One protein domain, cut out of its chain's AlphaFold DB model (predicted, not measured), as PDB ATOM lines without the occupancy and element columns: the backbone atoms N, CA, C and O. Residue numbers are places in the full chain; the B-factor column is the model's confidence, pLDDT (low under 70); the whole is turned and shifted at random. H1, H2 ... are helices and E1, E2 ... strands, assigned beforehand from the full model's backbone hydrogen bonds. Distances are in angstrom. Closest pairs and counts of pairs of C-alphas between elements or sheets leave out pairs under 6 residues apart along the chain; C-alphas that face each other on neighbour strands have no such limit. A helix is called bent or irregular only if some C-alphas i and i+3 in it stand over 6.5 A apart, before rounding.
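Overview. This is residues 7 to 165 of the 556 residues of an uncharacterized protein of Trametes coccinea BRFM310 (UniProt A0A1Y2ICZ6). A twisted wall of six antiparallel strands has two helices, H4 and H5, packed over one face. The short helices H1, H2 and H3 lie away from H4 and H5, while a loose excursion through H6 and H7 makes one end of the longest axis, where residues 140 to 145 stick out. The printed part has 159 residues with seven named helices and six named strands, along the chain H1 H2 H3 E1 H4 E2 E3 E4 E5 H5 H6 H7 E6; the sheet's order is E1 E6 E2 E3 E4 E5. The class is mixed, helices and strands, and the whole is compact, with a radius of gyration of the C-alphas of 16.4 A and spans of 51 by 36 by 31 A.

Arrangement. H1, residues 7 to 14, is irregular, with C-alphas 9 and 12 7.4 A apart, and is not on the sheet. H2, residues 24 to 30, and H3, residues 32 to 37, only graze the sheet; they touch only at the corner, and only just, with 3 pairs of C-alphas within 8 A, the closest being Tyr 28 and Phe 34 at 5.8 A. E1, residues 38 to 47, bends by 60 degrees at residue 41 and pairs with E6, residues 152 to 160 (N 44 and O 155, 3.0 A). H4, residues 50 to 67, is followed by E2, residues 71 to 77, the antiparallel neighbour of E6, with N 74 and O 156 2.8 A apart; E1, H4 and E2 form a split strand-helix-strand unit, two strands running the same way with E6 between them in the sheet, its crossover right-handed. E2, E3, residues 80 to 87, E4, residues 95 to 100, and E5, residues 113 to 117, form a meander of successive antiparallel hairpins, with N 75 and O 82, N 85 and O 97, and N 98 and O 115 each 2.8 A apart. H5, residues 120 to 130, runs along E4 at 3 degrees on the local plane, at a height over the sheet of 9.1 A. H4, on the same face, touches H5 with residues 50 to 58 alone, opposite ways at a steep tilt of 45 degrees; their closest C-alphas, Arg 54 and Thr 124, are 5.4 A apart. H6, residues 135 to 140, and H7, residues 146 to 149, are close but not clearly touching, the C-alphas of Val 138 and Ala 147 being 6.7 A apart. Every O i to N i+4 pair is within hydrogen-bond range in H2, H3, H4 and H5, against 2 of 4 in H1 and 0 of 2 in H6, while H7, with 4 residues, is too short for any O i to N i+4 pair; of the O i to N i+3 pairs in H6, 1 of 3 is within range.

Along the chain. H1 begins at C-alpha 7 (125.380, 195.033, 87.850). From first to last C-alpha, E1 measures 25.9 A, H4 25.8 A, E3 23.0 A and E6 26.6 A, ending at C-alpha 160 (107.780, 192.213, 101.348).

Size, cuts and confidence. The C-alphas farthest apart, Glu 140 and Arg 164, are 52.2 A apart. The printed part has no cut, and the link from E4 to E5, 12 residues, is long. Mean pLDDT of the printed part is 77.6; 45 residues are under 70, among them 7 to 22 and 133 to 151.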
ATOM      1  N   GLN A   7     124.354 194.050  87.493       50.47
ATOM      2  CA  GLN A   7     125.380 195.033  87.850       50.47
ATOM      3  C   GLN A   7     124.802 196.349  88.403       50.47
ATOM      4  O   GLN A   7     125.416 196.962  89.272       50.47
ATOM      5  N   ASP A   8     123.612 196.763  87.956       54.44
ATOM      6  CA  ASP A   8     122.962 197.995  88.420       54.44
ATOM      7  C   ASP A   8     122.425 197.845  89.854       54.44
ATOM      8  O   ASP A   8     122.445 198.801  90.626       54.44
ATOM      9  N   ILE A   9     122.008 196.629  90.234       54.84
ATOM     10  CA  ILE A   9     121.495 196.300  91.576       54.84
ATOM     11  C   ILE A   9     122.633 196.295  92.608       54.84
ATOM     12  O   ILE A   9     122.444 196.717  93.747       54.84
ATOM     13  N   LEU A  10     123.832 195.867  92.204       57.91
ATOM     14  CA  LEU A  10     125.016 195.807  93.068       57.91
ATOM     15  C   LEU A  10     125.817 197.117  93.106       57.91
ATOM     16  O   LEU A  10     126.758 197.239  93.890       57.91
ATOM     17  N   ARG A  11     125.449 198.120  92.300       63.44
ATOM     18  CA  ARG A  11     126.157 199.405  92.203       63.44
ATOM     19  C   ARG A  11     126.375 200.109  93.555       63.44
ATOM     20  O   ARG A  11     127.488 200.593  93.747       63.44
ATOM     21  N   PRO A  12     125.414 200.128  94.508       62.84
ATOM     22  CA  PRO A  12     125.649 200.700  95.835       62.84
ATOM     23  C   PRO A  12     126.787 200.001  96.593       62.84
ATOM     24  O   PRO A  12     127.616 200.673  97.203       62.84
ATOM     25  N   CYS A  13     126.874 198.670  96.488       59.06
ATOM     26  CA  CYS A  13     127.934 197.875  97.114       59.06
ATOM     27  C   CYS A  13     129.295 198.135  96.450       59.06
ATOM     28  O   CYS A  13     130.303 198.230  97.137       59.06
ATOM     29  N   LEU A  14     129.323 198.321  95.125       61.22
ATOM     30  CA  LEU A  14     130.545 198.647  94.378       61.22
ATOM     31  C   LEU A  14     131.065 200.070  94.656       61.22
ATOM     32  O   LEU A  14     132.257 200.325  94.517       61.22
ATOM     33  N   SER A  15     130.185 201.001  95.039       64.69
ATOM     34  CA  SER A  15     130.560 202.363  95.452       64.69
ATOM     35  C   SER A  15     130.948 202.490  96.929       64.69
ATOM     36  O   SER A  15     131.422 203.548  97.345       64.69
ATOM     37  N   TRP A  16     130.738 201.442  97.731       63.59
ATOM     38  CA  TRP A  16     131.028 201.444  99.161       63.59
ATOM     39  C   TRP A  16     132.516 201.163  99.409       63.59
ATOM     40  O   TRP A  16     132.993 200.050  99.217       63.59
ATOM     41  N   SER A  17     133.266 202.180  99.837       55.84
ATOM     42  CA  SER A  17     134.719 202.103 100.063       55.84
ATOM     43  C   SER A  17     135.122 201.901 101.529       55.84
ATOM     44  O   SER A  17     136.314 201.836 101.832       55.84
ATOM     45  N   ASN A  18     134.155 201.822 102.451       63.75
ATOM     46  CA  ASN A  18     134.415 201.761 103.888       63.75
ATOM     47  C   ASN A  18     134.404 200.304 104.405       63.75
ATOM     48  O   ASN A  18     133.391 199.625 104.246       63.75
ATOM     49  N   PRO A  19     135.470 199.817 105.071       56.09
ATOM     50  CA  PRO A  19     135.507 198.466 105.636       56.09
ATOM     51  C   PRO A  19     134.606 198.268 106.870       56.09
ATOM     52  O   PRO A  19     134.544 197.161 107.398       56.09
ATOM     53  N   THR A  20     133.922 199.305 107.370       61.09
ATOM     54  CA  THR A  20     133.008 199.163 108.512       61.09
ATOM     55  C   THR A  20     131.826 198.261 108.167       61.09
ATOM     56  O   THR A  20     130.989 198.615 107.333       61.09
ATOM     57  N   HIS A  21     131.735 197.127 108.857       64.56
ATOM     58  CA  HIS A  21     130.588 196.230 108.809       64.56
ATOM     59  C   HIS A  21     129.387 196.904 109.487       64.56
ATOM     60  O   HIS A  21     129.415 197.164 110.689       64.56
ATOM     61  N   LEU A  22     128.336 197.193 108.721       67.62
ATOM     62  CA  LEU A  22     127.083 197.729 109.253       67.62
ATOM     63  C   LEU A  22     126.172 196.585 109.693       67.62
ATOM     64  O   LEU A  22     126.044 195.587 108.982       67.62
ATOM     65  N   ALA A  23     125.535 196.727 110.855       73.56
ATOM     66  CA  ALA A  23     124.504 195.788 111.271       73.56
ATOM     67  C   ALA A  23     123.272 195.914 110.361       73.56
ATOM     68  O   ALA A  23     122.961 196.994 109.848       73.56
ATOM     69  N   VAL A  24     122.557 194.807 110.167       78.88
ATOM     70  CA  VAL A  24     121.342 194.771 109.336       78.88
ATOM     71  C   VAL A  24     120.271 195.700 109.909       78.88
ATOM     72  O   VAL A  24     119.664 196.466 109.159       78.88
ATOM     73  N   ASP A  25     120.118 195.712 111.233       78.25
ATOM     74  CA  ASP A  25     119.211 196.619 111.941       78.25
ATOM     75  C   ASP A  25     119.552 198.092 111.695       78.25
ATOM     76  O   ASP A  25     118.653 198.899 111.466       78.25
ATOM     77  N   ASP A  26     120.839 198.450 111.657       76.44
ATOM     78  CA  ASP A  26     121.268 199.823 111.374       76.44
ATOM     79  C   ASP A  26     120.921 200.226 109.938       76.44
ATOM     80  O   ASP A  26     120.465 201.346 109.699       76.44
ATOM     81  N   ILE A  27     121.112 199.326 108.969       79.94
ATOM     82  CA  ILE A  27     120.752 199.582 107.567       79.94
ATOM     83  C   ILE A  27     119.237 199.756 107.438       79.94
ATOM     84  O   ILE A  27     118.772 200.694 106.787       79.94
ATOM     85  N   TYR A  28     118.460 198.884 108.079       80.50
ATOM     86  CA  TYR A  28     117.004 198.957 108.063       80.50
ATOM     87  C   TYR A  28     116.484 200.220 108.765       80.50
ATOM     88  O   TYR A  28     115.607 200.907 108.240       80.50
ATOM     89  N   LEU A  29     117.039 200.587 109.923       76.69
ATOM     90  CA  LEU A  29     116.593 201.749 110.694       76.69
ATOM     91  C   LEU A  29     116.952 203.081 110.015       76.69
ATOM     92  O   LEU A  29     116.197 204.051 110.112       76.69
ATOM     93  N   ASN A  30     118.082 203.130 109.307       73.88
ATOM     94  CA  ASN A  30     118.596 204.369 108.721       73.88
ATOM     95  C   ASN A  30     118.271 204.546 107.232       73.88
ATOM     96  O   ASN A  30     118.534 205.621 106.695       73.88
ATOM     97  N   ALA A  31     117.692 203.547 106.554       80.81
ATOM     98  CA  ALA A  31     117.267 203.680 105.161       80.81
ATOM     99  C   ALA A  31     115.726 203.644 105.029       80.81
ATOM    100  O   ALA A  31     115.119 202.568 105.004       80.81
ATOM    101  N   PRO A  32     115.064 204.806 104.840       80.25
ATOM    102  CA  PRO A  32     113.604 204.892 104.707       80.25
ATOM    103  C   PRO A  32     113.027 204.038 103.569       80.25
ATOM    104  O   PRO A  32     111.878 203.603 103.631       80.25
ATOM    105  N   ALA A  33     113.820 203.789 102.522       79.69
ATOM    106  CA  ALA A  33     113.440 202.934 101.402       79.69
ATOM    107  C   ALA A  33     113.182 201.482 101.832       79.69
ATOM    108  O   ALA A  33     112.207 200.881 101.378       79.69
ATOM    109  N   PHE A  34     114.011 200.931 102.726       83.25
ATOM    110  CA  PHE A  34     113.835 199.564 103.217       83.25
ATOM    111  C   PHE A  34     112.655 199.469 104.179       83.25
ATOM    112  O   PHE A  34     111.847 198.567 104.012       83.25
ATOM    113  N   GLN A  35     112.458 200.446 105.070       82.00
ATOM    114  CA  GLN A  35     111.317 200.464 106.006       82.00
ATOM    115  C   GLN A  35     109.951 200.472 105.320       82.00
ATOM    116  O   GLN A  35     108.977 199.949 105.849       82.00
ATOM    117  N   LYS A  36     109.857 201.104 104.146       81.50
ATOM    118  CA  LYS A  36     108.601 201.165 103.390       81.50
ATOM    119  C   LYS A  36     108.398 199.974 102.455       81.50
ATOM    120  O   LYS A  36     107.271 199.730 102.034       81.50
ATOM    121  N   SER A  37     109.470 199.257 102.118       81.25
ATOM    122  CA  SER A  37     109.434 198.138 101.164       81.25
ATOM    123  C   SER A  37     109.437 196.771 101.844       81.25
ATOM    124  O   SER A  37     108.916 195.808 101.283       81.25
ATOM    125  N   LEU A  38     110.027 196.680 103.033       86.25
ATOM    126  CA  LEU A  38     110.217 195.461 103.803       86.25
ATOM    127  C   LEU A  38     109.667 195.666 105.211       86.25
ATOM    128  O   LEU A  38     109.841 196.730 105.798       86.25
ATOM    129  N   VAL A  39     109.046 194.628 105.753       87.00
ATOM    130  CA  VAL A  39     108.627 194.570 107.154       87.00
ATOM    131  C   VAL A  39     109.521 193.560 107.859       87.00
ATOM    132  O   VAL A  39     109.620 192.416 107.413       87.00
ATOM    133  N   CYS A  40     110.198 193.994 108.923       85.75
ATOM    134  CA  CYS A  40     110.921 193.097 109.821       85.75
ATOM    135  C   CYS A  40     109.911 192.426 110.763       85.75
ATOM    136  O   CYS A  40     109.220 193.120 111.509       85.75
ATOM    137  N   GLU A  41     109.786 191.101 110.687       82.81
ATOM    138  CA  GLU A  41     108.822 190.329 111.488       82.81
ATOM    139  C   GLU A  41     109.432 189.852 112.806       82.81
ATOM    140  O   GLU A  41     108.753 189.851 113.832       82.81
ATOM    141  N   ASP A  42     110.697 189.423 112.789       84.12
ATOM    142  CA  ASP A  42     111.349 188.857 113.968       84.12
ATOM    143  C   ASP A  42     112.879 188.850 113.832       84.12
ATOM    144  O   ASP A  42     113.416 188.948 112.725       84.12
ATOM    145  N   ASN A  43     113.570 188.663 114.954       86.44
ATOM    146  CA  ASN A  43     115.022 188.550 115.033       86.44
ATOM    147  C   ASN A  43     115.420 187.447 116.026       86.44
ATOM    148  O   ASN A  43     115.046 187.475 117.200       86.44
ATOM    149  N   ASP A  44     116.195 186.471 115.552       86.00
ATOM    150  CA  ASP A  44     116.742 185.394 116.375       86.00
ATOM    151  C   ASP A  44     118.270 185.523 116.487       86.00
ATOM    152  O   ASP A  44     118.983 185.529 115.482       86.00
ATOM    153  N   TYR A  45     118.791 185.477 117.716       85.94
ATOM    154  CA  TYR A  45     120.228 185.414 117.996       85.94
ATOM    155  C   TYR A  45     120.614 184.062 118.601       85.94
ATOM    156  O   TYR A  45     119.926 183.528 119.476       85.94
ATOM    157  N   GLY A  46     121.742 183.501 118.170       82.19
ATOM    158  CA  GLY A  46     122.234 182.244 118.722       82.19
ATOM    159  C   GLY A  46     123.595 181.820 118.190       82.19
ATOM    160  O   GLY A  46     124.194 182.468 117.340       82.19
ATOM    161  N   ASN A  47     124.104 180.696 118.694       80.50
ATOM    162  CA  ASN A  47     125.341 180.120 118.169       80.50
ATOM    163  C   ASN A  47     125.094 179.541 116.772       80.50
ATOM    164  O   ASN A  47     124.089 178.846 116.584       80.50
ATOM    165  N   ALA A  48     126.045 179.731 115.850       77.00
ATOM    166  CA  ALA A  48     126.045 179.266 114.451       77.00
ATOM    167  C   ALA A  48     126.108 177.725 114.296       77.00
ATOM    168  O   ALA A  48     126.869 177.161 113.516       77.00
ATOM    169  N   SER A  49     125.323 176.999 115.085       81.94
ATOM    170  CA  SER A  49     125.215 175.551 115.057       81.94
ATOM    171  C   SER A  49     124.217 175.109 113.992       81.94
ATOM    172  O   SER A  49     123.220 175.780 113.717       81.94
ATOM    173  N   ARG A  50     124.403 173.893 113.469       85.25
ATOM    174  CA  ARG A  50     123.452 173.273 112.533       85.25
ATOM    175  C   ARG A  50     122.015 173.235 113.076       85.25
ATOM    176  O   ARG A  50     121.075 173.328 112.298       85.25
ATOM    177  N   LYS A  51     121.837 173.107 114.399       86.75
ATOM    178  CA  LYS A  51     120.513 173.129 115.049       86.75
ATOM    179  C   LYS A  51     119.860 174.509 114.964       86.75
ATOM    180  O   LYS A  51     118.675 174.590 114.663       86.75
ATOM    181  N   PHE A  52     120.631 175.566 115.209       87.69
ATOM    182  CA  PHE A  52     120.148 176.943 115.134       87.69
ATOM    183  C   PHE A  52     119.798 177.334 113.697       87.69
ATOM    184  O   PHE A  52     118.685 177.777 113.445       87.69
ATOM    185  N   LEU A  53     120.682 177.047 112.736       88.94
ATOM    186  CA  LEU A  53     120.404 177.289 111.317       88.94
ATOM    187  C   LEU A  53     119.161 176.523 110.842       88.94
ATOM    188  O   LEU A  53     118.354 177.071 110.098       88.94
ATOM    189  N   ARG A  54     118.949 175.288 111.326       91.12
ATOM    190  CA  ARG A  54     117.717 174.541 111.032       91.12
ATOM    191  C   ARG A  54     116.481 175.272 111.544       91.12
ATOM    192  O   ARG A  54     115.530 175.427 110.788       91.12
ATOM    193  N   LYS A  55     116.521 175.748 112.794       92.50
ATOM    194  CA  LYS A  55     115.435 176.520 113.415       92.50
ATOM    195  C   LYS A  55     115.111 177.773 112.595       92.50
ATOM    196  O   LYS A  55     113.937 178.045 112.373       92.50
ATOM    197  N   LEU A  56     116.125 178.495 112.106       91.56
ATOM    198  CA  LEU A  56     115.917 179.683 111.270       91.56
ATOM    199  C   LEU A  56     115.188 179.345 109.963       91.56
ATOM    200  O   LEU A  56     114.218 180.010 109.615       91.56
ATOM    201  N   ILE A  57     115.615 178.294 109.257       92.19
ATOM    202  CA  ILE A  57     114.992 177.890 107.986       92.19
ATOM    203  C   ILE A  57     113.585 177.305 108.198       92.19
ATOM    204  O   ILE A  57     112.695 177.556 107.390       92.19
ATOM    205  N   GLU A  58     113.361 176.559 109.284       91.75
ATOM    206  CA  GLU A  58     112.027 176.077 109.679       91.75
ATOM    207  C   GLU A  58     111.079 177.251 109.957       91.75
ATOM    208  O   GLU A  58     109.964 177.277 109.437       91.75
ATOM    209  N   LYS A  59     111.543 178.254 110.711       91.44
ATOM    210  CA  LYS A  59     110.786 179.476 111.003       91.44
ATOM    211  C   LYS A  59     110.502 180.284 109.736       91.44
ATOM    212  O   LYS A  59     109.369 180.700 109.531       91.44
ATOM    213  N   LEU A  60     111.492 180.434 108.851       91.31
ATOM    214  CA  LEU A  60     111.334 181.101 107.556       91.31
ATOM    215  C   LEU A  60     110.228 180.444 106.718       91.31
ATOM    216  O   LEU A  60     109.364 181.134 106.182       91.31
ATOM    217  N   ALA A  61     110.246 179.113 106.623       89.75
ATOM    218  CA  ALA A  61     109.233 178.353 105.898       89.75
ATOM    219  C   ALA A  61     107.840 178.515 106.529       89.75
ATOM    220  O   ALA A  61     106.864 178.689 105.802       89.75
ATOM    221  N   GLY A  62     107.767 178.506 107.866       88.88
ATOM    222  CA  GLY A  62     106.543 178.768 108.621       88.88
ATOM    223  C   GLY A  62     105.953 180.140 108.305       88.88
ATOM    224  O   GLY A  62     104.806 180.215 107.883       88.88
ATOM    225  N   ILE A  63     106.761 181.204 108.379       88.06
ATOM    226  CA  ILE A  63     106.337 182.577 108.051       88.06
ATOM    227  C   ILE A  63     105.799 182.652 106.616       88.06
ATOM    228  O   ILE A  63     104.727 183.210 106.383       88.06
ATOM    229  N   THR A  64     106.511 182.061 105.648       87.75
ATOM    230  CA  THR A  64     106.073 182.029 104.244       87.75
ATOM    231  C   THR A  64     104.732 181.318 104.071       87.75
ATOM    232  O   THR A  64     103.879 181.791 103.321       87.75
ATOM    233  N   GLN A  65     104.532 180.190 104.755       86.62
ATOM    234  CA  GLN A  65     103.313 179.393 104.646       86.62
ATOM    235  C   GLN A  65     102.120 180.040 105.364       86.62
ATOM    236  O   GLN A  65     101.013 180.025 104.833       86.62
ATOM    237  N   GLU A  66     102.336 180.616 106.548       86.44
ATOM    238  CA  GLU A  66     101.301 181.275 107.351       86.44
ATOM    239  C   GLU A  66     100.803 182.567 106.698       86.44
ATOM    240  O   GLU A  66      99.599 182.820 106.661       86.44
ATOM    241  N   ARG A  67     101.723 183.382 106.168       83.00
ATOM    242  CA  ARG A  67     101.401 184.674 105.543       83.00
ATOM    243  C   ARG A  67     101.048 184.553 104.058       83.00
ATOM    244  O   ARG A  67     100.466 185.476 103.503       83.00
ATOM    245  N   GLY A  68     101.434 183.459 103.395       83.06
ATOM    246  CA  GLY A  68     101.253 183.284 101.950       83.06
ATOM    247  C   GLY A  68     102.100 184.232 101.089       83.06
ATOM    248  O   GLY A  68     101.796 184.429  99.914       83.06
ATOM    249  N   VAL A  69     103.158 184.828 101.652       87.12
ATOM    250  CA  VAL A  69     104.073 185.755 100.960       87.12
ATOM    251  C   VAL A  69     105.511 185.265 101.057       87.12
ATOM    252  O   VAL A  69     105.896 184.615 102.028       87.12
ATOM    253  N   SER A  70     106.327 185.572 100.047       89.56
ATOM    254  CA  SER A  70     107.750 185.225 100.078       89.56
ATOM    255  C   SER A  70     108.457 185.963 101.218       89.56
ATOM    256  O   SER A  70     108.325 187.181 101.348       89.56
ATOM    257  N   ALA A  71     109.229 185.223 102.010       91.62
ATOM    258  CA  ALA A  71     109.988 185.751 103.140       91.62
ATOM    259  C   ALA A  71     111.495 185.602 102.899       91.62
ATOM    260  O   ALA A  71     111.937 184.763 102.109       91.62
ATOM    261  N   CYS A  72     112.293 186.400 103.597       93.62
ATOM    262  CA  CYS A  72     113.748 186.348 103.591       93.62
ATOM    263  C   CYS A  72     114.266 186.322 105.028       93.62
ATOM    264  O   CYS A  72     113.740 187.029 105.878       93.62
ATOM    265  N   VAL A  73     115.310 185.545 105.292       93.81
ATOM    266  CA  VAL A  73     116.136 185.687 106.492       93.81
ATOM    267  C   VAL A  73     117.519 186.165 106.073       93.81
ATOM    268  O   VAL A  73     118.151 185.565 105.198       93.81
ATOM    269  N   ILE A  74     117.985 187.250 106.680       91.50
ATOM    270  CA  ILE A  74     119.362 187.715 106.548       91.50
ATOM    271  C   ILE A  74     120.143 187.119 107.709       91.50
ATOM    272  O   ILE A  74     119.839 187.360 108.871       91.50
ATOM    273  N   ILE A  75     121.115 186.280 107.378       90.06
ATOM    274  CA  ILE A  75     121.958 185.577 108.334       90.06
ATOM    275  C   ILE A  75     123.275 186.336 108.416       90.06
ATOM    276  O   ILE A  75     124.025 186.376 107.436       90.06
ATOM    277  N   THR A  76     123.559 186.923 109.576       86.69
ATOM    278  CA  THR A  76     124.773 187.711 109.801       86.69
ATOM    279  C   THR A  76     125.669 187.025 110.820       86.69
ATOM    280  O   THR A  76     125.290 186.778 111.965       86.69
ATOM    281  N   ARG A  77     126.896 186.738 110.390       80.88
ATOM    282  CA  ARG A  77     128.001 186.241 111.206       80.88
ATOM    283  C   ARG A  77     129.265 186.969 110.751       80.88
ATOM    284  O   ARG A  77     129.897 186.498 109.812       80.88
ATOM    285  N   PRO A  78     129.643 188.096 111.373       71.25
ATOM    286  CA  PRO A  78     130.716 188.945 110.864       71.25
ATOM    287  C   PRO A  78     132.007 188.153 110.577       71.25
ATOM    288  O   PRO A  78     132.443 187.391 111.444       71.25
ATOM    289  N   PRO A  79     132.625 188.307 109.389       68.56
ATOM    290  CA  PRO A  79     132.285 189.254 108.314       68.56
ATOM    291  C   PRO A  79     131.243 188.753 107.287       68.56
ATOM    292  O   PRO A  79     130.960 189.445 106.315       68.56
ATOM    293  N   GLU A  80     130.683 187.558 107.456       79.75
ATOM    294  CA  GLU A  80     129.781 186.916 106.496       79.75
ATOM    295  C   GLU A  80     128.321 187.372 106.662       79.75
ATOM    296  O   GLU A  80     127.737 187.290 107.745       79.75
ATOM    297  N   ILE A  81     127.701 187.802 105.560       84.50
ATOM    298  CA  ILE A  81     126.265 188.101 105.479       84.50
ATOM    299  C   ILE A  81     125.684 187.312 104.309       84.50
ATOM    300  O   ILE A  81     126.149 187.440 103.176       84.50
ATOM    301  N   ILE A  82     124.670 186.498 104.588       89.38
ATOM    302  CA  ILE A  82     124.026 185.619 103.609       89.38
ATOM    303  C   ILE A  82     122.522 185.864 103.658       89.38
ATOM    304  O   ILE A  82     121.928 185.865 104.734       89.38
ATOM    305  N   ALA A  83     121.883 186.019 102.501       92.00
ATOM    306  CA  ALA A  83     120.428 186.124 102.424       92.00
ATOM    307  C   ALA A  83     119.823 184.774 102.024       92.00
ATOM    308  O   ALA A  83     120.269 184.153 101.063       92.00
ATOM    309  N   CYS A  84     118.799 184.313 102.736       93.06
ATOM    310  CA  CYS A  84     118.067 183.099 102.399       93.06
ATOM    311  C   CYS A  84     116.577 183.405 102.232       93.06
ATOM    312  O   CYS A  84     115.895 183.788 103.176       93.06
ATOM    313  N   PHE A  85     116.060 183.185 101.032       92.50
ATOM    314  CA  PHE A  85     114.674 183.420 100.654       92.50
ATOM    315  C   PHE A  85     113.872 182.123 100.691       92.50
ATOM    316  O   PHE A  85     114.387 181.062 100.341       92.50
ATOM    317  N   SER A  86     112.598 182.228 101.048       91.56
ATOM    318  CA  SER A  86     111.583 181.182 100.933       91.56
ATOM    319  C   SER A  86     110.433 181.715 100.082       91.56
ATOM    320  O   SER A  86     109.876 182.775 100.372       91.56
ATOM    321  N   ILE A  87     110.118 181.015  98.991       89.81
ATOM    322  CA  ILE A  87     109.157 181.475  97.979       89.81
ATOM    323  C   ILE A  87     107.779 180.843  98.218       89.81
ATOM    324  O   ILE A  87     107.665 179.619  98.237       89.81
ATOM    325  N   ALA A  88     106.737 181.675  98.347       80.00
ATOM    326  CA  ALA A  88     105.375 181.233  98.678       80.00
ATOM    327  C   ALA A  88     104.671 180.420  97.574       80.00
ATOM    328  O   ALA A  88     103.826 179.587  97.886       80.00
ATOM    329  N   ASP A  89     105.037 180.618  96.303       73.50
ATOM    330  CA  ASP A  89     104.349 180.028  95.137       73.50
ATOM    331  C   ASP A  89     105.234 179.037  94.349       73.50
ATOM    332  O   ASP A  89     105.254 178.987  93.121       73.50
ATOM    333  N   ALA A  90     106.059 178.262  95.057       69.94
ATOM    334  CA  ALA A  90     107.038 177.364  94.434       69.94
ATOM    335  C   ALA A  90     106.502 175.960  94.066       69.94
ATOM    336  O   ALA A  90     107.284 175.077  93.692       69.94
ATOM    337  N   GLY A  91     105.186 175.737  94.157       68.62
ATOM    338  CA  GLY A  91     104.535 174.449  93.898       68.62
ATOM    339  C   GLY A  91     104.370 173.577  95.151       68.62
ATOM    340  O   GLY A  91     104.087 174.078  96.233       68.62
ATOM    341  N   SER A  92     104.518 172.252  95.018       69.00
ATOM    342  CA  SER A  92     104.221 171.271  96.085       69.00
ATOM    343  C   SER A  92     105.268 171.171  97.205       69.00
ATOM    344  O   SER A  92     105.041 170.472  98.192       69.00
ATOM    345  N   SER A  93     106.414 171.843  97.071       75.19
ATOM    346  CA  SER A  93     107.502 171.846  98.056       75.19
ATOM    347  C   SER A  93     108.098 173.249  98.198       75.19
ATOM    348  O   SER A  93     108.285 173.900  97.165       75.19
ATOM    349  N   PRO A  94     108.475 173.693  99.410       80.44
ATOM    350  CA  PRO A  94     109.082 175.007  99.610       80.44
ATOM    351  C   PRO A  94     110.424 175.109  98.871       80.44
ATOM    352  O   PRO A  94     111.281 174.226  98.979       80.44
ATOM    353  N   LEU A  95     110.600 176.191  98.110       89.38
ATOM    354  CA  LEU A  95     111.854 176.518  97.433       89.38
ATOM    355  C   LEU A  95     112.619 177.550  98.255       89.38
ATOM    356  O   LEU A  95     112.137 178.663  98.467       89.38
ATOM    357  N   PHE A  96     113.831 177.174  98.648       91.62
ATOM    358  CA  PHE A  96     114.785 178.044  99.309       91.62
ATOM    359  C   PHE A  96     115.832 178.529  98.311       91.62
ATOM    360  O   PHE A  96     116.401 177.726  97.565       91.62
ATOM    361  N   ILE A  97     116.097 179.831  98.321       93.06
ATOM    362  CA  ILE A  97     117.131 180.463  97.502       93.06
ATOM    363  C   ILE A  97     118.127 181.113  98.452       93.06
ATOM    364  O   ILE A  97     117.754 181.988  99.219       93.06
ATOM    365  N   ILE A  98     119.385 180.699  98.409       92.06
ATOM    366  CA  ILE A  98     120.458 181.281  99.216       92.06
ATOM    367  C   ILE A  98     121.299 182.164  98.303       92.06
ATOM    368  O   ILE A  98     121.777 181.703  97.271       92.06
ATOM    369  N   PHE A  99     121.476 183.421  98.684       90.69
ATOM    370  CA  PHE A  99     122.356 184.371  98.025       90.69
ATOM    371  C   PHE A  99     123.590 184.609  98.897       90.69
ATOM    372  O   PHE A  99     123.481 185.136 100.007       90.69
ATOM    373  N   ASP A 100     124.750 184.209  98.379       87.56
ATOM    374  CA  ASP A 100     126.062 184.463  98.977       87.56
ATOM    375  C   ASP A 100     126.790 185.503  98.125       87.56
ATOM    376  O   ASP A 100     127.037 185.276  96.939       87.56
ATOM    377  N   SER A 101     127.096 186.658  98.714       79.12
ATOM    378  CA  SER A 101     127.760 187.769  98.028       79.12
ATOM    379  C   SER A 101     129.282 187.615  97.938       79.12
ATOM    380  O   SER A 101     129.911 188.343  97.169       79.12
ATOM    381  N   HIS A 102     129.880 186.690  98.696       74.44
ATOM    382  CA  HIS A 102     131.334 186.532  98.794       74.44
ATOM    383  C   HIS A 102     131.847 185.466  97.821       74.44
ATOM    384  O   HIS A 102     131.300 184.374  97.833       74.44
ATOM    385  N   PRO A 103     132.923 185.695  97.046       73.50
ATOM    386  CA  PRO A 103     133.523 184.637  96.232       73.50
ATOM    387  C   PRO A 103     134.032 183.486  97.115       73.50
ATOM    388  O   PRO A 103     134.715 183.717  98.117       73.50
ATOM    389  N   ARG A 104     133.740 182.238  96.734       79.94
ATOM    390  CA  ARG A 104     134.205 181.033  97.447       79.94
ATOM    391  C   ARG A 104     135.086 180.189  96.525       79.94
ATOM    392  O   ARG A 104     134.533 179.576  95.613       79.94
ATOM    393  N   PRO A 105     136.405 180.075  96.768       71.56
ATOM    394  CA  PRO A 105     137.328 179.352  95.884       71.56
ATOM    395  C   PRO A 105     136.874 177.925  95.537       71.56
ATOM    396  O   PRO A 105     136.977 177.512  94.386       71.56
ATOM    397  N   ASP A 106     136.300 177.213  96.512       74.12
ATOM    398  CA  ASP A 106     135.901 175.807  96.368       74.12
ATOM    399  C   ASP A 106     134.469 175.601  95.849       74.12
ATOM    400  O   ASP A 106     134.104 174.489  95.469       74.12
ATOM    401  N   LYS A 107     133.622 176.643  95.863       75.94
ATOM    402  CA  LYS A 107     132.189 176.530  95.515       75.94
ATOM    403  C   LYS A 107     131.786 177.427  94.350       75.94
ATOM    404  O   LYS A 107     131.114 176.967  93.433       75.94
ATOM    405  N   HIS A 108     132.164 178.699  94.395       75.81
ATOM    406  CA  HIS A 108     131.849 179.707  93.384       75.81
ATOM    407  C   HIS A 108     133.007 180.719  93.266       75.81
ATOM    408  O   HIS A 108     132.990 181.788  93.875       75.81
ATOM    409  N   PRO A 109     134.060 180.377  92.497       69.25
ATOM    410  CA  PRO A 109     135.276 181.189  92.410       69.25
ATOM    411  C   PRO A 109     135.087 182.504  91.636       69.25
ATOM    412  O   PRO A 109     135.898 183.413  91.783       69.25
ATOM    413  N   GLU A 110     134.029 182.625  90.826       62.66
ATOM    414  CA  GLU A 110     133.784 183.793  89.963       62.66
ATOM    415  C   GLU A 110     133.022 184.951  90.639       62.66
ATOM    416  O   GLU A 110     132.781 185.974  89.998       62.66
ATOM    417  N   GLY A 111     132.648 184.840  91.921       72.81
ATOM    418  CA  GLY A 111     131.950 185.908  92.653       72.81
ATOM    419  C   GLY A 111     130.664 185.443  93.329       72.81
ATOM    420  O   GLY A 111     130.544 184.286  93.703       72.81
ATOM    421  N   ALA A 112     129.703 186.356  93.497       80.88
ATOM    422  CA  ALA A 112     128.437 186.082  94.174       80.88
ATOM    423  C   ALA A 112     127.603 184.987  93.479       80.88
ATOM    424  O   ALA A 112     127.549 184.920  92.249       80.88
ATOM    425  N   ALA A 113     126.886 184.179  94.261       83.69
ATOM    426  CA  ALA A 113     126.130 183.033  93.758       83.69
ATOM    427  C   ALA A 113     124.716 182.928  94.348       83.69
ATOM    428  O   ALA A 113     124.475 183.251  95.512       83.69
ATOM    429  N   PHE A 114     123.789 182.404  93.537       87.50
ATOM    430  CA  PHE A 114     122.456 181.969  93.961       87.50
ATOM    431  C   PHE A 114     122.395 180.440  94.000       87.50
ATOM    432  O   PHE A 114     122.644 179.775  92.994       87.50
ATOM    433  N   ILE A 115     122.032 179.882  95.152       89.25
ATOM    434  CA  ILE A 115     121.955 178.443  95.401       89.25
ATOM    435  C   ILE A 115     120.506 178.058  95.684       89.25
ATOM    436  O   ILE A 115     119.838 178.679  96.507       89.25
ATOM    437  N   PHE A 116     120.018 177.014  95.016       91.12
ATOM    438  CA  PHE A 116     118.619 176.593  95.076       91.12
ATOM    439  C   PHE A 116     118.479 175.256  95.803       91.12
ATOM    440  O   PHE A 116     119.112 174.263  95.440       91.12
ATOM    441  N   HIS A 117     117.587 175.201  96.790       90.31
ATOM    442  CA  HIS A 117     117.289 173.990  97.551       90.31
ATOM    443  C   HIS A 117     115.780 173.791  97.712       90.31
ATOM    444  O   HIS A 117     115.041 174.727  97.987       90.31
ATOM    445  N   ARG A 118     115.316 172.542  97.596       88.50
ATOM    446  CA  ARG A 118     113.905 172.151  97.812       88.50
ATOM    447  C   ARG A 118     113.646 171.471  99.159       88.50
ATOM    448  O   ARG A 118     112.599 170.871  99.374       88.50
ATOM    449  N   SER A 119     114.628 171.493 100.059       88.31
ATOM    450  CA  SER A 119     114.540 170.837 101.364       88.31
ATOM    451  C   SER A 119     115.222 171.675 102.430       88.31
ATOM    452  O   SER A 119     116.369 172.083 102.254       88.31
ATOM    453  N   ILE A 120     114.551 171.825 103.574       88.50
ATOM    454  CA  ILE A 120     115.091 172.469 104.780       88.50
ATOM    455  C   ILE A 120     116.419 171.821 105.188       88.50
ATOM    456  O   ILE A 120     117.379 172.511 105.528       88.50
ATOM    457  N   SER A 121     116.503 170.488 105.113       89.69
ATOM    458  CA  SER A 121     117.704 169.742 105.509       89.69
ATOM    459  C   SER A 121     118.897 170.039 104.602       89.69
ATOM    460  O   SER A 121     120.019 170.144 105.097       89.69
ATOM    461  N   ALA A 122     118.654 170.200 103.297       88.50
ATOM    462  CA  ALA A 122     119.688 170.534 102.321       88.50
ATOM    463  C   ALA A 122     120.176 171.979 102.505       88.50
ATOM    464  O   ALA A 122     121.379 172.184 102.649       88.50
ATOM    465  N   SER A 123     119.257 172.948 102.625       88.38
ATOM    466  CA  SER A 123     119.593 174.355 102.894       88.38
ATOM    467  C   SER A 123     120.386 174.509 104.190       88.38
ATOM    468  O   SER A 123     121.418 175.171 104.228       88.38
ATOM    469  N   THR A 124     119.950 173.825 105.251       90.94
ATOM    470  CA  THR A 124     120.631 173.844 106.550       90.94
ATOM    471  C   THR A 124     122.026 173.231 106.464       90.94
ATOM    472  O   THR A 124     122.962 173.749 107.065       90.94
ATOM    473  N   ALA A 125     122.182 172.106 105.756       88.94
ATOM    474  CA  ALA A 125     123.484 171.466 105.586       88.94
ATOM    475  C   ALA A 125     124.450 172.363 104.804       88.94
ATOM    476  O   ALA A 125     125.605 172.481 105.199       88.94
ATOM    477  N   TYR A 126     123.962 173.027 103.754       88.62
ATOM    478  CA  TYR A 126     124.751 173.966 102.968       88.62
ATOM    479  C   TYR A 126     125.199 175.175 103.796       88.62
ATOM    480  O   TYR A 126     126.388 175.481 103.818       88.62
ATOM    481  N   LEU A 127     124.281 175.815 104.531       88.06
ATOM    482  CA  LEU A 127     124.602 176.954 105.402       88.06
ATOM    483  C   LEU A 127     125.560 176.563 106.531       88.06
ATOM    484  O   LEU A 127     126.483 177.310 106.828       88.06
ATOM    485  N   ALA A 128     125.377 175.388 107.135       86.88
ATOM    486  CA  ALA A 128     126.262 174.903 108.191       86.88
ATOM    487  C   ALA A 128     127.668 174.564 107.678       86.88
ATOM    488  O   ALA A 128     128.624 174.667 108.437       86.88
ATOM    489  N   ASP A 129     127.790 174.133 106.421       85.31
ATOM    490  CA  ASP A 129     129.075 173.891 105.766       85.31
ATOM    491  C   ASP A 129     129.757 175.198 105.337       85.31
ATOM    492  O   ASP A 129     130.972 175.315 105.436       85.31
ATOM    493  N   LEU A 130     128.971 176.182 104.893       84.25
ATOM    494  CA  LEU A 130     129.450 177.503 104.494       84.25
ATOM    495  C   LEU A 130     129.938 178.319 105.699       84.25
ATOM    496  O   LEU A 130     131.038 178.848 105.670       84.25
ATOM    497  N   LEU A 131     129.159 178.337 106.781       79.88
ATOM    498  CA  LEU A 131     129.465 179.034 108.033       79.88
ATOM    499  C   LEU A 131     130.267 178.145 109.002       79.88
ATOM    500  O   LEU A 131     130.069 178.211 110.219       79.88
ATOM    501  N   LYS A 132     131.143 177.263 108.500       73.50
ATOM    502  CA  LYS A 132     131.956 176.396 109.366       73.50
ATOM    503  C   LYS A 132     132.860 177.229 110.283       73.50
ATOM    504  O   LYS A 132     133.321 178.317 109.944       73.50
ATOM    505  N   TYR A 133     133.068 176.722 111.493       64.12
ATOM    506  CA  TYR A 133     133.964 177.291 112.495       64.12
ATOM    507  C   TYR A 133     135.180 176.379 112.609       64.12
ATOM    508  O   TYR A 133     135.025 175.217 112.992       64.12
ATOM    509  N   ASP A 134     136.359 176.894 112.267       57.72
ATOM    510  CA  ASP A 134     137.617 176.184 112.470       57.72
ATOM    511  C   ASP A 134     138.260 176.659 113.779       57.72
ATOM    512  O   ASP A 134     138.797 177.765 113.882       57.72
ATOM    513  N   ALA A 135     138.105 175.846 114.823       53.78
ATOM    514  CA  ALA A 135     138.529 176.174 116.180       53.78
ATOM    515  C   ALA A 135     140.059 176.252 116.323       53.78
ATOM    516  O   ALA A 135     140.558 176.899 117.245       53.78
ATOM    517  N   ASP A 136     140.798 175.588 115.430       54.03
ATOM    518  CA  ASP A 136     142.251 175.468 115.518       54.03
ATOM    519  C   ASP A 136     142.970 176.719 114.978       54.03
ATOM    520  O   ASP A 136     143.932 177.173 115.598       54.03
ATOM    521  N   VAL A 137     142.430 177.368 113.938       53.03
ATOM    522  CA  VAL A 137     142.990 178.599 113.331       53.03
ATOM    523  C   VAL A 137     142.975 179.791 114.301       53.03
ATOM    524  O   VAL A 137     143.892 180.609 114.324       53.03
ATOM    525  N   VAL A 138     141.953 179.893 115.154       50.25
ATOM    526  CA  VAL A 138     141.818 181.006 116.117       50.25
ATOM    527  C   VAL A 138     142.655 180.771 117.381       50.25
ATOM    528  O   VAL A 138     143.091 181.724 118.031       50.25
ATOM    529  N   ARG A 139     142.934 179.504 117.722       51.75
ATOM    530  CA  ARG A 139     143.751 179.145 118.890       51.75
ATOM    531  C   ARG A 139     145.225 179.527 118.706       51.75
ATOM    532  O   ARG A 139     145.878 179.842 119.697       51.75
ATOM    533  N   GLU A 140     145.719 179.551 117.469       52.12
ATOM    534  CA  GLU A 140     147.075 180.008 117.123       52.12
ATOM    535  C   GLU A 140     147.244 181.536 117.175       52.12
ATOM    536  O   GLU A 140     148.341 182.015 117.453       52.12
ATOM    537  N   LEU A 141     146.169 182.311 116.984       51.94
ATOM    538  CA  LEU A 141     146.225 183.781 116.955       51.94
ATOM    539  C   LEU A 141     146.190 184.437 118.348       51.94
ATOM    540  O   LEU A 141     146.420 185.637 118.464       51.94
ATOM    541  N   GLY A 142     145.942 183.676 119.422       46.62
ATOM    542  CA  GLY A 142     145.992 184.188 120.800       46.62
ATOM    543  C   GLY A 142     144.817 185.091 121.204       46.62
ATOM    544  O   GLY A 142     144.906 185.798 122.208       46.62
ATOM    545  N   ILE A 143     143.703 185.063 120.463       53.62
ATOM    546  CA  ILE A 143     142.581 185.995 120.637       53.62
ATOM    547  C   ILE A 143     141.339 185.275 121.187       53.62
ATOM    548  O   ILE A 143     140.448 184.855 120.452       53.62
ATOM    549  N   GLN A 144     141.262 185.106 122.508       50.94
ATOM    550  CA  GLN A 144     140.185 184.323 123.139       50.94
ATOM    551  C   GLN A 144     138.802 185.003 123.147       50.94
ATOM    552  O   GLN A 144     137.796 184.301 123.101       50.94
ATOM    553  N   TRP A 145     138.719 186.335 123.217       49.75
ATOM    554  CA  TRP A 145     137.431 187.034 123.361       49.75
ATOM    555  C   TRP A 145     136.761 187.353 122.011       49.75
ATOM    556  O   TRP A 145     135.538 187.260 121.904       49.75
ATOM    557  N   GLU A 146     137.529 187.616 120.946       49.72
ATOM    558  CA  GLU A 146     136.996 187.767 119.577       49.72
ATOM    559  C   GLU A 146     136.484 186.426 119.022       49.72
ATOM    560  O   GLU A 146     135.466 186.381 118.333       49.72
ATOM    561  N   ALA A 147     137.099 185.303 119.422       50.47
ATOM    562  CA  ALA A 147     136.636 183.953 119.095       50.47
ATOM    563  C   ALA A 147     135.182 183.686 119.529       50.47
ATOM    564  O   ALA A 147     134.459 182.955 118.856       50.47
ATOM    565  N   GLN A 148     134.747 184.285 120.642       51.72
ATOM    566  CA  GLN A 148     133.399 184.115 121.186       51.72
ATOM    567  C   GLN A 148     132.352 184.874 120.357       51.72
ATOM    568  O   GLN A 148     131.282 184.331 120.081       51.72
ATOM    569  N   LEU A 149     132.686 186.075 119.875       53.97
ATOM    570  CA  LEU A 149     131.849 186.852 118.952       53.97
ATOM    571  C   LEU A 149     131.719 186.160 117.585       53.97
ATOM    572  O   LEU A 149     130.632 186.122 117.019       53.97
ATOM    573  N   LEU A 150     132.783 185.502 117.112       58.59
ATOM    574  CA  LEU A 150     132.790 184.742 115.852       58.59
ATOM    575  C   LEU A 150     131.954 183.447 115.884       58.59
ATOM    576  O   LEU A 150     131.765 182.811 114.842       58.59
ATOM    577  N   THR A 151     131.453 183.024 117.051       65.31
ATOM    578  CA  THR A 151     130.523 181.881 117.167       65.31
ATOM    579  C   THR A 151     129.050 182.285 117.129       65.31
ATOM    580  O   THR A 151     128.194 181.417 116.919       65.31
ATOM    581  N   GLN A 152     128.749 183.572 117.319       77.88
ATOM    582  CA  GLN A 152     127.386 184.088 117.335       77.88
ATOM    583  C   GLN A 152     126.915 184.438 115.923       77.88
ATOM    584  O   GLN A 152     127.685 184.867 115.068       77.88
ATOM    585  N   CYS A 153     125.633 184.208 115.685       83.81
ATOM    586  CA  CYS A 153     124.943 184.446 114.431       83.81
ATOM    587  C   CYS A 153     123.593 185.093 114.744       83.81
ATOM    588  O   CYS A 153     122.901 184.650 115.667       83.81
ATOM    589  N   SER A 154     123.209 186.100 113.965       87.75
ATOM    590  CA  SER A 154     121.844 186.631 113.955       87.75
ATOM    591  C   SER A 154     121.099 186.160 112.711       87.75
ATOM    592  O   SER A 154     121.713 185.801 111.699       87.75
ATOM    593  N   GLY A 155     119.777 186.108 112.817       89.88
ATOM    594  CA  GLY A 155     118.858 185.837 111.725       89.88
ATOM    595  C   GLY A 155     117.715 186.840 111.764       89.88
ATOM    596  O   GLY A 155     116.817 186.705 112.595       89.88
ATOM    597  N   ASP A 156     117.751 187.805 110.853       90.25
ATOM    598  CA  ASP A 156     116.772 188.886 110.741       90.25
ATOM    599  C   ASP A 156     115.738 188.541 109.663       90.25
ATOM    600  O   ASP A 156     116.094 188.330 108.499       90.25
ATOM    601  N   PHE A 157     114.459 188.437 110.037       91.06
ATOM    602  CA  PHE A 157     113.391 187.979 109.145       91.06
ATOM    603  C   PHE A 157     112.633 189.150 108.523       91.06
ATOM    604  O   PHE A 157     112.029 189.960 109.222       91.06
ATOM    605  N   PHE A 158     112.580 189.176 107.194       90.75
ATOM    606  CA  PHE A 158     111.901 190.199 106.410       90.75
ATOM    607  C   PHE A 158     110.834 189.602 105.497       90.75
ATOM    608  O   PHE A 158     111.046 188.577 104.845       90.75
ATOM    609  N   ILE A 159     109.714 190.305 105.373       90.44
ATOM    610  CA  ILE A 159     108.691 190.059 104.353       90.44
ATOM    611  C   ILE A 159     108.534 191.295 103.469       90.44
ATOM    612  O   ILE A 159     108.791 192.422 103.898       90.44
ATOM    613  N   ALA A 160     108.121 191.095 102.219       83.19
ATOM    614  CA  ALA A 160     107.780 192.213 101.348       83.19
ATOM    615  C   ALA A 160     106.514 192.912 101.866       83.19
ATOM    616  O   ALA A 160     105.526 192.249 102.178       83.19
ATOM    617  N   SER A 161     106.536 194.244 101.932       78.88
ATOM    618  CA  SER A 161     105.348 195.023 102.275       78.88
ATOM    619  C   SER A 161     104.272 194.861 101.194       78.88
ATOM    620  O   SER A 161     104.565 194.910  99.997       78.88
ATOM    621  N   GLU A 162     103.010 194.704 101.601       66.81
ATOM    622  CA  GLU A 162     101.864 194.582 100.685       66.81
ATOM    623  C   GLU A 162     101.614 195.871  99.880       66.81
ATOM    624  O   GLU A 162     101.012 195.850  98.802       66.81
ATOM    625  N   SER A 163     102.109 197.013 100.369       62.88
ATOM    626  CA  SER A 163     101.956 198.300  99.701       62.88
ATOM    627  C   SER A 163     102.907 198.419  98.511       62.88
ATOM    628  O   SER A 163     104.089 198.738  98.665       62.88
ATOM    629  N   ARG A 164     102.390 198.244  97.291       63.91
ATOM    630  CA  ARG A 164     103.090 198.707  96.085       63.91
ATOM    631  C   ARG A 164     103.174 200.228  96.126       63.91
ATOM    632  O   ARG A 164     102.201 200.912  95.820       63.91
ATOM    633  N   LEU A 165     104.336 200.736  96.523       68.69
ATOM    634  CA  LEU A 165     104.597 202.168  96.596       68.69
ATOM    635  C   LEU A 165     104.373 202.812  95.220       68.69
ATOM    636  O   LEU A 165     104.939 202.373  94.213       68.69
TER     637      LEU A 165